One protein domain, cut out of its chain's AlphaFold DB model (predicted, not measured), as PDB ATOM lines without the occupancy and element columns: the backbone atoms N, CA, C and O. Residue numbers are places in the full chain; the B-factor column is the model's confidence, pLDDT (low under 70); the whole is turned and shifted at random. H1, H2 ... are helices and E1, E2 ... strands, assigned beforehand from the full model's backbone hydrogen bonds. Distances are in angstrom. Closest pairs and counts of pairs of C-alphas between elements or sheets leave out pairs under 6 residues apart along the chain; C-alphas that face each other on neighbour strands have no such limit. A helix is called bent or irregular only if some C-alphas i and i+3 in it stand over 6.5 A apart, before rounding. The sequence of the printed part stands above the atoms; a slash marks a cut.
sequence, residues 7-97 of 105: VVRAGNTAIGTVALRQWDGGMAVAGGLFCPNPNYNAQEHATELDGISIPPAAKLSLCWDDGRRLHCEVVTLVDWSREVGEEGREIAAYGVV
ATOM      1  N   VAL A   7      21.708  19.350 -37.267       96.31
ATOM      2  CA  VAL A   7      20.817  19.431 -36.107       96.31
ATOM      3  C   VAL A   7      21.605  19.086 -34.850       96.31
ATOM      4  O   VAL A   7      22.162  17.992 -34.740       96.31
ATOM      5  N   VAL A   8      21.607  19.986 -33.870       97.00
ATOM      6  CA  VAL A   8      22.198  19.740 -32.551       97.00
ATOM      7  C   VAL A   8      21.141  19.120 -31.644       97.00
ATOM      8  O   VAL A   8      20.031  19.650 -31.505       97.00
ATOM      9  N   ARG A   9      21.472  17.992 -31.012       97.38
ATOM     10  CA  ARG A   9      20.570  17.262 -30.114       97.38
ATOM     11  C   ARG A   9      21.172  17.031 -28.738       97.38
ATOM     12  O   ARG A   9      22.309  16.581 -28.641       97.38
ATOM     13  N   ALA A  10      20.350  17.213 -27.708       96.25
ATOM     14  CA  ALA A  10      20.572  16.716 -26.355       96.25
ATOM     15  C   ALA A  10      19.689  15.473 -26.148       96.25
ATOM     16  O   ALA A  10      18.459  15.560 -26.089       96.25
ATOM     17  N   GLY A  11      20.302  14.286 -26.132       92.75
ATOM     18  CA  GLY A  11      19.555  13.025 -26.178       92.75
ATOM     19  C   GLY A  11      18.670  12.925 -27.432       92.75
ATOM     20  O   GLY A  11      19.171  12.918 -28.555       92.75
ATOM     21  N   ASN A  12      17.349  12.857 -27.240       92.69
ATOM     22  CA  ASN A  12      16.373  12.786 -28.336       92.69
ATOM     23  C   ASN A  12      15.785  14.154 -28.721       92.69
ATOM     24  O   ASN A  12      15.047  14.236 -29.704       92.69
ATOM     25  N   THR A  13      16.124  15.220 -27.998       95.62
ATOM     26  CA  THR A  13      15.564  16.558 -28.205       95.62
ATOM     27  C   THR A  13      16.473  17.375 -29.111       95.62
ATOM     28  O   THR A  13      17.665  17.500 -28.842       95.62
ATOM     29  N   ALA A  14      15.920  17.952 -30.179       96.75
ATOM     30  CA  ALA A  14      16.629  18.944 -30.981       96.75
ATOM     31  C   ALA A  14      16.637  20.287 -30.244       96.75
ATOM     32  O   ALA A  14      15.570  20.806 -29.902       96.75
ATOM     33  N   ILE A  15      17.828  20.845 -30.035       96.69
ATOM     34  CA  ILE A  15      18.041  22.099 -29.295       96.69
ATOM     35  C   ILE A  15      18.448  23.259 -30.207       96.69
ATOM     36  O   ILE A  15      18.437  24.409 -29.787       96.69
ATOM     37  N   GLY A  16      18.772  22.981 -31.468       95.56
ATOM     38  CA  GLY A  16      19.089  24.006 -32.452       95.56
ATOM     39  C   GLY A  16      19.810  23.427 -33.657       95.56
ATOM     40  O   GLY A  16      19.781  22.214 -33.891       95.56
ATOM     41  N   THR A  17      20.468  24.298 -34.405       95.50
ATOM     42  CA  THR A  17      21.217  23.941 -35.611       95.50
ATOM     43  C   THR A  17      22.588  24.600 -35.627       95.50
ATOM     44  O   THR A  17      22.757  25.676 -35.066       95.50
ATOM     45  N   VAL A  18      23.559  23.988 -36.298       94.12
ATOM     46  CA  VAL A  18      24.900  24.552 -36.499       94.12
ATOM     47  C   VAL A  18      25.325  24.382 -37.950       94.12
ATOM     48  O   VAL A  18      25.231  23.292 -38.507       94.12
ATOM     49  N   ALA A  19      25.835  25.444 -38.562       89.94
ATOM     50  CA  ALA A  19      26.584  25.326 -39.808       89.94
ATOM     51  C   ALA A  19      28.071  25.178 -39.459       89.94
ATOM     52  O   ALA A  19      28.696  26.150 -39.033       89.94
ATOM     53  N   LEU A  20      28.630  23.974 -39.609       89.38
ATOM     54  CA  LEU A  20      30.057  23.731 -39.376       89.38
ATOM     55  C   LEU A  20      30.858  24.330 -40.539       89.38
ATOM     56  O   LEU A  20      30.918  23.769 -41.631       89.38
ATOM     57  N   ARG A  21      31.408  25.524 -40.308       86.00
ATOM     58  CA  ARG A  21      32.109  26.343 -41.313       86.00
ATOM     59  C   ARG A  21      33.621  26.332 -41.146       86.00
ATOM     60  O   ARG A  21      34.332  26.783 -42.033       86.00
ATOM     61  N   GLN A  22      34.106  25.856 -40.008       87.94
ATOM     62  CA  GLN A  22      35.525  25.741 -39.716       87.94
ATOM     63  C   GLN A  22      35.871  24.257 -39.686       87.94
ATOM     64  O   GLN A  22      35.218  23.502 -38.969       87.94
ATOM     65  N   TRP A  23      36.861  23.844 -40.473       89.62
ATOM     66  CA  TRP A  23      37.374  22.478 -40.492       89.62
ATOM     67  C   TRP A  23      38.894  22.501 -40.395       89.62
ATOM     68  O   TRP A  23      39.564  23.057 -41.266       89.62
ATOM     69  N   ASP A  24      39.422  21.874 -39.351       89.75
ATOM     70  CA  ASP A  24      40.835  21.558 -39.202       89.75
ATOM     71  C   ASP A  24      41.009  20.038 -39.288       89.75
ATOM     72  O   ASP A  24      40.895  19.311 -38.297       89.75
ATOM     73  N   GLY A  25      41.288  19.560 -40.502       87.44
ATOM     74  CA  GLY A  25      41.511  18.139 -40.760       87.44
ATOM     75  C   GLY A  25      42.789  17.584 -40.138       87.44
ATOM     76  O   GLY A  25      42.855  16.385 -39.880       87.44
ATOM     77  N   GLY A  26      43.781  18.427 -39.830       88.00
ATOM     78  CA  GLY A  26      44.981  17.988 -39.116       88.00
ATOM     79  C   GLY A  26      44.688  17.625 -37.659       88.00
ATOM     80  O   GLY A  26      45.351  16.757 -37.094       88.00
ATOM     81  N   MET A  27      43.669  18.261 -37.078       91.62
ATOM     82  CA  MET A  27      43.249  18.068 -35.688       91.62
ATOM     83  C   MET A  27      41.948  17.265 -35.552       91.62
ATOM     84  O   MET A  27      41.542  16.956 -34.433       91.62
ATOM     85  N   ALA A  28      41.295  16.927 -36.668       92.50
ATOM     86  CA  ALA A  28      39.958  16.334 -36.709       92.50
ATOM     87  C   ALA A  28      38.915  17.161 -35.926       92.50
ATOM     88  O   ALA A  28      38.081  16.607 -35.201       92.50
ATOM     89  N   VAL A  29      38.977  18.493 -36.052       93.88
ATOM     90  CA  VAL A  29      38.094  19.438 -35.348       93.88
ATOM     91  C   VAL A  29      37.263  20.237 -36.339       93.88
ATOM     92  O   VAL A  29      37.795  20.840 -37.268       93.88
ATOM     93  N   ALA A  30      35.954  20.295 -36.102       93.75
ATOM     94  CA  ALA A  30      35.038  21.157 -36.834       93.75
ATOM     95  C   ALA A  30      34.335  22.142 -35.896       93.75
ATOM     96  O   ALA A  30      34.038  21.794 -34.757       93.75
ATOM     97  N   GLY A  31      34.013  23.342 -36.374       93.12
ATOM     98  CA  GLY A  31      33.344  24.362 -35.568       93.12
ATOM     99  C   GLY A  31      32.388  25.251 -36.355       93.12
ATOM    100  O   GLY A  31      32.484  25.375 -37.582       93.12
ATOM    101  N   GLY A  32      31.441  25.871 -35.656       92.62
ATOM    102  CA  GLY A  32      30.465  26.755 -36.281       92.62
ATOM    103  C   GLY A  32      29.526  27.465 -35.315       92.62
ATOM    104  O   GLY A  32      29.436  27.122 -34.138       92.62
ATOM    105  N   LEU A  33      28.795  28.442 -35.853       91.81
ATOM    106  CA  LEU A  33      27.796  29.203 -35.105       91.81
ATOM    107  C   LEU A  33      26.556  28.352 -34.840       91.81
ATOM    108  O   LEU A  33      26.012  27.715 -35.750       91.81
ATOM    109  N   PHE A  34      26.108  28.371 -33.590       93.19
ATOM    110  CA  PHE A  34      24.932  27.660 -33.125       93.19
ATOM    111  C   PHE A  34      23.711  28.577 -33.098       93.19
ATOM    112  O   PHE A  34      23.684  29.604 -32.423       93.19
ATOM    113  N   CYS A  35      22.657  28.157 -33.792       92.44
ATOM    114  CA  CYS A  35      21.348  28.789 -33.759       92.44
ATOM    115  C   CYS A  35      20.432  27.987 -32.818       92.44
ATOM    116  O   CYS A  35      19.949  26.919 -33.213       92.44
ATOM    117  N   PRO A  36      20.190  28.460 -31.582       92.94
ATOM    118  CA  PRO A  36      19.328  27.763 -30.638       92.94
ATOM    119  C   PRO A  36      17.863  27.811 -31.072       92.94
ATOM    120  O   PRO A  36      17.400  28.766 -31.694       92.94
ATOM    121  N   ASN A  37      17.105  26.793 -30.676       94.12
ATOM    122  CA  ASN A  37      15.646  26.807 -30.703       94.12
ATOM    123  C   ASN A  37      15.091  26.915 -29.261       94.12
ATOM    124  O   ASN A  37      15.871  26.914 -28.306       94.12
ATOM    125  N   PRO A  38      13.762  26.982 -29.056       95.56
ATOM    126  CA  PRO A  38      13.178  27.142 -27.719       95.56
ATOM    127  C   PRO A  38      13.484  26.033 -26.697       95.56
ATOM    128  O   PRO A  38      13.234  26.232 -25.513       95.56
ATOM    129  N   ASN A  39      14.004  24.875 -27.119       96.38
ATOM    130  CA  ASN A  39      14.399  23.793 -26.212       96.38
ATOM    131  C   ASN A  39      15.828  23.964 -25.676       96.38
ATOM    132  O   ASN A  39      16.257  23.184 -24.827       96.38
ATOM    133  N   TYR A  40      16.599  24.921 -26.190       93.75
ATOM    134  CA  TYR A  40      17.941  25.181 -25.694       93.75
ATOM    135  C   TYR A  40      17.895  25.857 -24.318       93.75
ATOM    136  O   TYR A  40      17.369  26.956 -24.164       93.75
ATOM    137  N   ASN A  41      18.510  25.207 -23.331       92.38
ATOM    138  CA  ASN A  41      18.827  25.772 -22.030       92.38
ATOM    139  C   ASN A  41      20.350  25.784 -21.828       92.38
ATOM    140  O   ASN A  41      20.988  24.730 -21.806       92.38
ATOM    141  N   ALA A  42      20.921  26.976 -21.656       91.19
ATOM    142  CA  ALA A  42      22.352  27.181 -21.459       91.19
ATOM    143  C   ALA A  42      22.910  26.392 -20.259       91.19
ATOM    144  O   ALA A  42      23.955  25.763 -20.372       91.19
ATOM    145  N   GLN A  43      22.181  26.337 -19.140       89.75
ATOM    146  CA  GLN A  43      22.625  25.637 -17.925       89.75
ATOM    147  C   GLN A  43      22.642  24.110 -18.070       89.75
ATOM    148  O   GLN A  43      23.311  23.421 -17.306       89.75
ATOM    149  N   GLU A  44      21.891  23.564 -19.026       92.50
ATOM    150  CA  GLU A  44      21.796  22.115 -19.235       92.50
ATOM    151  C   GLU A  44      22.705  21.633 -20.368       92.50
ATOM    152  O   GLU A  44      23.204  20.505 -20.330       92.50
ATOM    153  N   HIS A  45      22.897  22.476 -21.385       94.56
ATOM    154  CA  HIS A  45      23.505  22.079 -22.650       94.56
ATOM    155  C   HIS A  45      24.866  22.714 -22.920       94.56
ATOM    156  O   HIS A  45      25.644  22.120 -23.665       94.56
ATOM    157  N   ALA A  46      25.163  23.896 -22.373       94.00
ATOM    158  CA  ALA A  46      26.463  24.508 -22.598       94.00
ATOM    159  C   ALA A  46      27.554  23.757 -21.827       94.00
ATOM    160  O   ALA A  46      27.341  23.244 -20.728       94.00
ATOM    161  N   THR A  47      28.734  23.689 -22.428       95.00
ATOM    162  CA  THR A  47      29.969  23.215 -21.793       95.00
ATOM    163  C   THR A  47      30.783  24.364 -21.217       95.00
ATOM    164  O   THR A  47      31.655  24.152 -20.381       95.00
ATOM    165  N   GLU A  48      30.518  25.585 -21.669       93.25
ATOM    166  CA  GLU A  48      31.149  26.795 -21.166       93.25
ATOM    167  C   GLU A  48      30.164  27.956 -21.253       93.25
ATOM    168  O   GLU A  48      29.517  28.145 -22.285       93.25
ATOM    169  N   LEU A  49      30.061  28.713 -20.162       91.00
ATOM    170  CA  LEU A  49      29.256  29.926 -20.068       91.00
ATOM    171  C   LEU A  49      30.147  31.076 -19.628       91.00
ATOM    172  O   LEU A  49      30.730  31.018 -18.546       91.00
ATOM    173  N   ASP A  50      30.236  32.109 -20.460       87.31
ATOM    174  CA  ASP A  50      30.997  33.328 -20.157       87.31
ATOM    175  C   ASP A  50      32.444  33.055 -19.680       87.31
ATOM    176  O   ASP A  50      32.936  33.654 -18.723       87.31
ATOM    177  N   GLY A  51      33.127  32.098 -20.318       86.88
ATOM    178  CA  GLY A  51      34.518  31.740 -20.013       86.88
ATOM    179  C   GLY A  51      34.690  30.777 -18.846       86.88
ATOM    180  O   GLY A  51      35.816  30.461 -18.459       86.88
ATOM    181  N   ILE A  52      33.586  30.306 -18.268       89.69
ATOM    182  CA  ILE A  52      33.588  29.334 -17.181       89.69
ATOM    183  C   ILE A  52      33.168  27.979 -17.731       89.69
ATOM    184  O   ILE A  52      32.015  27.784 -18.119       89.69
ATOM    185  N   SER A  53      34.096  27.020 -17.732       92.12
ATOM    186  CA  SER A  53      33.773  25.637 -18.074       92.12
ATOM    187  C   SER A  53      32.793  25.063 -17.054       92.12
ATOM    188  O   SER A  53      33.040  25.087 -15.845       92.12
ATOM    189  N   ILE A  54      31.696  24.509 -17.552       90.38
ATOM    190  CA  ILE A  54      30.662  23.866 -16.751       90.38
ATOM    191  C   ILE A  54      30.482  22.413 -17.211       90.38
ATOM    192  O   ILE A  54      30.532  22.128 -18.408       90.38
ATOM    193  N   PRO A  55      30.284  21.454 -16.290       86.81
ATOM    194  CA  PRO A  55      29.919  20.099 -16.676       86.81
ATOM    195  C   PRO A  55      28.518  20.110 -17.308       86.81
ATOM    196  O   PRO A  55      27.565  20.490 -16.624       86.81
ATOM    197  N   PRO A  56      28.356  19.686 -18.572       79.00
ATOM    198  CA  PRO A  56      27.043  19.680 -19.197       79.00
ATOM    199  C   PRO A  56      26.162  18.603 -18.554       79.00
ATOM    200  O   PRO A  56      26.612  17.483 -18.285       79.00
ATOM    201  N   ALA A  57      24.884  18.916 -18.341       85.25
ATOM    202  CA  ALA A  57      23.916  17.951 -17.820       85.25
ATOM    203  C   ALA A  57      23.534  16.898 -18.875       85.25
ATOM    204  O   ALA A  57      23.154  15.775 -18.533       85.25
ATOM    205  N   ALA A  58      23.661  17.240 -20.160       86.25
ATOM    206  CA  ALA A  58      23.370  16.355 -21.278       86.25
ATOM    207  C   ALA A  58      24.565  16.203 -22.226       86.25
ATOM    208  O   ALA A  58      25.297  17.147 -22.505       86.25
ATOM    209  N   LYS A  59      24.714  15.003 -22.800       92.19
ATOM    210  CA  LYS A  59      25.618  14.802 -23.938       92.19
ATOM    211  C   LYS A  59      24.964  15.314 -25.214       92.19
ATOM    212  O   LYS A  59      23.823  14.950 -25.518       92.19
ATOM    213  N   LEU A  60      25.717  16.105 -25.966       96.69
ATOM    214  CA  LEU A  60      25.294  16.628 -27.255       96.69
ATOM    215  C   LEU A  60      25.694  15.692 -28.397       96.69
ATOM    216  O   LEU A  60      26.658  14.932 -28.307       96.69
ATOM    217  N   SER A  61      24.931  15.751 -29.480       96.81
ATOM    218  CA  SER A  61      25.233  15.072 -30.738       96.81
ATOM    219  C   SER A  61      24.844  15.954 -31.916       96.81
ATOM    220  O   SER A  61      23.893  16.733 -31.824       96.81
ATOM    221  N   LEU A  62      25.572  15.810 -33.019       96.06
ATOM    222  CA  LEU A  62      25.265  16.462 -34.286       96.06
ATOM    223  C   LEU A  62      24.644  15.441 -35.227       96.06
ATOM    224  O   LEU A  62      25.096  14.298 -35.292       96.06
ATOM    225  N   CYS A  63      23.588  15.838 -35.923       95.12
ATOM    226  CA  CYS A  63      22.910  14.996 -36.897       95.12
ATOM    227  C   CYS A  63      22.849  15.697 -38.248       95.12
ATOM    228  O   CYS A  63      22.572  16.895 -38.312       95.12
ATOM    229  N   TRP A  64      23.064  14.928 -39.303       91.12
ATOM    230  CA  TRP A  64      22.731  15.301 -40.667       91.12
ATOM    231  C   TRP A  64      21.214  15.527 -40.800       91.12
ATOM    232  O   TRP A  64      20.425  15.141 -39.927       91.12
ATOM    233  N   ASP A  65      20.799  16.168 -41.885       85.75
ATOM    234  CA  ASP A  65      19.390  16.425 -42.207       85.75
ATOM    235  C   ASP A  65      18.575  15.132 -42.379       85.75
ATOM    236  O   ASP A  65      17.411  15.071 -41.979       85.75
ATOM    237  N   ASP A  66      19.212  14.072 -42.874       87.44
ATOM    238  CA  ASP A  66      18.654  12.720 -42.976       87.44
ATOM    239  C   ASP A  66      18.533  11.976 -41.627       87.44
ATOM    240  O   ASP A  66      17.999  10.865 -41.558       87.44
ATOM    241  N   GLY A  67      18.998  12.590 -40.534       88.25
ATOM    242  CA  GLY A  67      18.917  12.063 -39.175       88.25
ATOM    243  C   GLY A  67      20.072  11.151 -38.758       88.25
ATOM    244  O   GLY A  67      20.116  10.746 -37.590       88.25
ATOM    245  N   ARG A  68      21.030  10.844 -39.642       91.56
ATOM    246  CA  ARG A  68      22.274  10.166 -39.250       91.56
ATOM    247  C   ARG A  68      23.051  11.036 -38.267       91.56
ATOM    248  O   ARG A  68      23.124  12.249 -38.424       91.56
ATOM    249  N   ARG A  69      23.694  10.423 -37.273       93.56
ATOM    250  CA  ARG A  69      24.632  11.143 -36.400       93.56
ATOM    251  C   ARG A  69      25.964  11.342 -37.113       93.56
ATOM    252  O   ARG A  69      26.466  10.397 -37.714       93.56
ATOM    253  N   LEU A  70      26.542  12.531 -36.977       93.00
ATOM    254  CA  LEU A  70      27.951  12.756 -37.270       93.00
ATOM    255  C   LEU A  70      28.786  11.957 -36.265       93.00
ATOM    256  O   LEU A  70      28.529  12.010 -35.058       93.00
ATOM    257  N   HIS A  71      29.780  11.223 -36.755       93.56
ATOM    258  CA  HIS A  71      30.678  10.478 -35.885       93.56
ATOM    259  C   HIS A  71      31.828  11.376 -35.410       93.56
ATOM    260  O   HIS A  71      32.727  11.720 -36.179       93.56
ATOM    261  N   CYS A  72      31.775  11.756 -34.135       94.38
ATOM    262  CA  CYS A  72      32.803  12.517 -33.434       94.38
ATOM    263  C   CYS A  72      32.905  12.050 -31.974       94.38
ATOM    264  O   CYS A  72      31.958  11.471 -31.434       94.38
ATOM    265  N   GLU A  73      34.031  12.315 -31.317       94.94
ATOM    266  CA  GLU A  73      34.258  11.926 -29.921       94.94
ATOM    267  C   GLU A  73      33.502  12.823 -28.938       94.94
ATOM    268  O   GLU A  73      32.901  12.337 -27.973       94.94
ATOM    269  N   VAL A  74      33.517  14.136 -29.178       95.06
ATOM    270  CA  VAL A  74      32.882  15.113 -28.291       95.06
ATOM    271  C   VAL A  74      32.291  16.274 -29.076       95.06
ATOM    272  O   VAL A  74      32.841  16.701 -30.088       95.06
ATOM    273  N   VAL A  75      31.173  16.790 -28.568       96.88
ATOM    274  CA  VAL A  75      30.542  18.029 -29.023       96.88
ATOM    275  C   VAL A  75      30.512  18.983 -27.837       96.88
ATOM    276  O   VAL A  75      29.959  18.635 -26.790       96.88
ATOM    277  N   THR A  76      31.104  20.160 -27.992       96.25
ATOM    278  CA  THR A  76      31.070  21.246 -27.006       96.25
ATOM    279  C   THR A  76      30.175  22.368 -27.502       96.25
ATOM    280  O   THR A  76      30.033  22.554 -28.710       96.25
ATOM    281  N   LEU A  77      29.568  23.095 -26.566       95.88
ATOM    282  CA  LEU A  77      28.733  24.262 -26.832       95.88
ATOM    283  C   LEU A  77      29.186  25.383 -25.905       95.88
ATOM    284  O   LEU A  77      29.010  25.298 -24.689       95.88
ATOM    285  N   VAL A  78      29.786  26.416 -26.478       94.31
ATOM    286  CA  VAL A  78      30.194  27.615 -25.751       94.31
ATOM    287  C   VAL A  78      29.127  28.676 -25.958       94.31
ATOM    288  O   VAL A  78      28.733  28.924 -27.096       94.31
ATOM    289  N   ASP A  79      28.644  29.284 -24.880       92.00
ATOM    290  CA  ASP A  79      27.687  30.388 -24.947       92.00
ATOM    291  C   ASP A  79      28.245  31.613 -24.218       92.00
ATOM    292  O   ASP A  79      28.362  31.655 -22.989       92.00
ATOM    293  N   TRP A  80      28.604  32.615 -25.016       87.69
ATOM    294  CA  TRP A  80      29.036  33.938 -24.573       87.69
ATOM    295  C   TRP A  80      27.889  34.947 -24.531       87.69
ATOM    296  O   TRP A  80      28.119  36.108 -24.198       87.69
ATOM    297  N   SER A  81      26.674  34.543 -24.907       81.62
ATOM    298  CA  SER A  81      25.560  35.475 -25.051       81.62
ATOM    299  C   SER A  81      25.120  35.976 -23.681       81.62
ATOM    300  O   SER A  81      24.672  35.205 -22.828       81.62
ATOM    301  N   ARG A  82      25.203  37.283 -23.483       75.19
ATOM    302  CA  ARG A  82      24.742  37.995 -22.289       75.19
ATOM    303  C   ARG A  82      23.393  38.666 -22.526       75.19
ATOM    304  O   ARG A  82      22.665  38.912 -21.565       75.19
ATOM    305  N   GLU A  83      23.036  38.912 -23.788       76.50
ATOM    306  CA  GLU A  83      21.798  39.590 -24.177       76.50
ATOM    307  C   GLU A  83      21.028  38.859 -25.292       76.50
ATOM    308  O   GLU A  83      21.532  37.990 -26.009       76.50
ATOM    309  N   VAL A  84      19.743  39.200 -25.430       66.62
ATOM    310  CA  VAL A  84      18.884  38.659 -26.492       66.62
ATOM    311  C   VAL A  84      19.342  39.206 -27.843       66.62
ATOM    312  O   VAL A  84      19.424  40.416 -28.026       66.62
ATOM    313  N   GLY A  85      19.560  38.315 -28.811       66.69
ATOM    314  CA  GLY A  85      19.949  38.680 -30.178       66.69
ATOM    315  C   GLY A  85      21.446  38.569 -30.466       66.69
ATOM    316  O   GLY A  85      21.846  38.785 -31.605       66.69
ATOM    317  N   GLU A  86      22.265  38.190 -29.483       74.19
ATOM    318  CA  GLU A  86      23.676  37.885 -29.719       74.19
ATOM    319  C   GLU A  86      23.855  36.517 -30.399       74.19
ATOM    320  O   GLU A  86      23.206  35.521 -30.048       74.19
ATOM    321  N   GLU A  87      24.771  36.477 -31.371       67.75
ATOM    322  CA  GLU A  87      25.161  35.269 -32.110       67.75
ATOM    323  C   GLU A  87      26.214  34.424 -31.370       67.75
ATOM    324  O   GLU A  87      26.608  33.389 -31.891       67.75
ATOM    325  N   GLY A  88      26.652  34.839 -30.170       78.06
ATOM    326  CA  GLY A  88      27.828  34.351 -29.423       78.06
ATOM    327  C   GLY A  88      27.790  32.904 -28.916       78.06
ATOM    328  O   GLY A  88      28.372  32.607 -27.874       78.06
ATOM    329  N   ARG A  89      27.098  32.007 -29.619       91.31
ATOM    330  CA  ARG A  89      27.043  30.575 -29.351       91.31
ATOM    331  C   ARG A  89      27.791  29.815 -30.421       91.31
ATOM    332  O   ARG A  89      27.475  29.913 -31.607       91.31
ATOM    333  N   GLU A  90      28.716  28.985 -29.988       93.88
ATOM    334  CA  GLU A  90      29.560  28.204 -30.876       93.88
ATOM    335  C   GLU A  90      29.498  26.735 -30.493       93.88
ATOM    336  O   GLU A  90      29.470  26.372 -29.318       93.88
ATOM    337  N   ILE A  91      29.475  25.881 -31.509       95.75
ATOM    338  CA  ILE A  91      29.648  24.443 -31.363       95.75
ATOM    339  C   ILE A  91      31.017  24.078 -31.916       95.75
ATOM    340  O   ILE A  91      31.372  24.522 -33.011       95.75
ATOM    341  N   ALA A  92      31.724  23.195 -31.214       95.50
ATOM    342  CA  ALA A  92      32.858  22.470 -31.767       95.50
ATOM    343  C   ALA A  92      32.648  20.956 -31.647       95.50
ATOM    344  O   ALA A  92      32.157  20.453 -30.636       95.50
ATOM    345  N   ALA A  93      33.013  20.229 -32.697       95.50
ATOM    346  CA  ALA A  93      33.050  18.776 -32.749       95.50
ATOM    347  C   ALA A  93      34.508  18.322 -32.851       95.50
ATOM    348  O   ALA A  93      35.232  18.764 -33.741       95.50
ATOM    349  N   TYR A  94      34.924  17.436 -31.952       95.56
ATOM    350  CA  TYR A  94      36.297  16.938 -31.860       95.56
ATOM    351  C   TYR A  94      36.356  15.457 -32.213       95.56
ATOM    352  O   TYR A  94      35.431  14.704 -31.898       95.56
ATOM    353  N   GLY A  95      37.456  15.035 -32.836       95.31
ATOM    354  CA  GLY A  95      37.646  13.651 -33.262       95.31
ATOM    355  C   GLY A  95      36.658  13.250 -34.357       95.31
ATOM    356  O   GLY A  95      36.086  12.165 -34.302       95.31
ATOM    357  N   VAL A  96      36.385  14.151 -35.305       93.06
ATOM    358  CA  VAL A  96      35.503  13.871 -36.444       93.06
ATOM    359  C   VAL A  96      36.160  12.823 -37.348       93.06
ATOM    360  O   VAL A  96      37.280  13.020 -37.811       93.06
ATOM    361  N   VAL A  97      35.462  11.714 -37.603       89.62
ATOM    362  CA  VAL A  97      35.968  10.578 -38.410       89.62
ATOM    363  C   VAL A  97      35.033  10.183 -39.558       89.62
ATOM    364  O   VAL A  97      35.214   9.139 -40.182       89.62
TER     365      VAL A  97
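AT A GLANCE: This is residues 7 to 97 of the 105 residues of an uncharacterized protein of Sphingopyxis macrogoltabida (UniProt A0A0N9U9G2). One antiparallel sheet of six strands curls round into a small, incompletely closed barrel, its edge strands E4 and E5 coming near each other at Leu 60 and Val 75 without being neighbours. The short helix H1 sits at the side of this barrel, beside the strands, and the long link of residues 46 to 59 follows it. The printed part has 91 residues with six named strands and one named helix, in the chain order E1, E2, E3, H1, E4, E5, E6; across the sheet the order is E4, E1, E2, E3, E6, E5. The class is mostly strand, though under half of the residues are in named elements. The whole is compact, with a radius of gyration of the C-alphas of 12.3 A and spans of 34 by 27 by 24 A.

IN THESE COORDINATES: E2, residues 13 to 24, is the longest strand at 28.0 A and bends by 70 degrees at residue 21. E3, residues 29 to 36, measures 21.1 A and bends by 55 degrees at residue 33. E1 covers residues 7 to 10, with C-alpha 7 at (20.817, 19.431, -36.107), and E4 residues 60 to 63; each is 10.1 A long. E5, residues 74 to 79, measures 16.5 A. E6, residues 89 to 94, measures 16.7 A and ends with C-alpha 94 at (36.297, 16.938, -31.860). H1 is residues 42 to 45, 5.4 A long.

HOW THE PARTS SIT: The sheet is a folded sheet, bent back on itself into two leaves: E4 and E1 face E3, E6 and E5, with E2 as the hinge. E1, E2 and E3 form a meander, each strand the antiparallel neighbour of the one before. In the hairpin E1 and E2, N 8 and O 16 are 2.9 A apart; in the hairpin E2 and E3, N 24 and O 29 are 2.8 A apart. E3 and E6 are antiparallel, with N 93 and O 30 at 2.8 A. E5 and E6 form a hairpin, with N 76 and O 92 at 2.9 A. E4 and E1 are antiparallel, with N 7 and O 63 at 2.8 A. These N and O pairs are within hydrogen-bond range. The closest C-alphas of E4 and E5, those of Leu 60 and Val 75, are 5.7 A apart. E3 and E4 are apart. H1 is on the sheet at a height over the sheet of 7.8 A, over none of its strands; its closest C-alpha pair with E5 is His 45 and Leu 77, 7.0 A. H1 is too short for an O i to N i+4 pair, and its one O i to N i+3 pair is not within range.

THE WHOLE: The two C-alphas farthest apart, those of Gly 26 and Val 84, are 35.6 A apart. The printed part has no cut. The link from H1 to E4, 14 residues, is long. The mean pLDDT of the printed part is 90.8; residues 84, 85 and 87 are under 70.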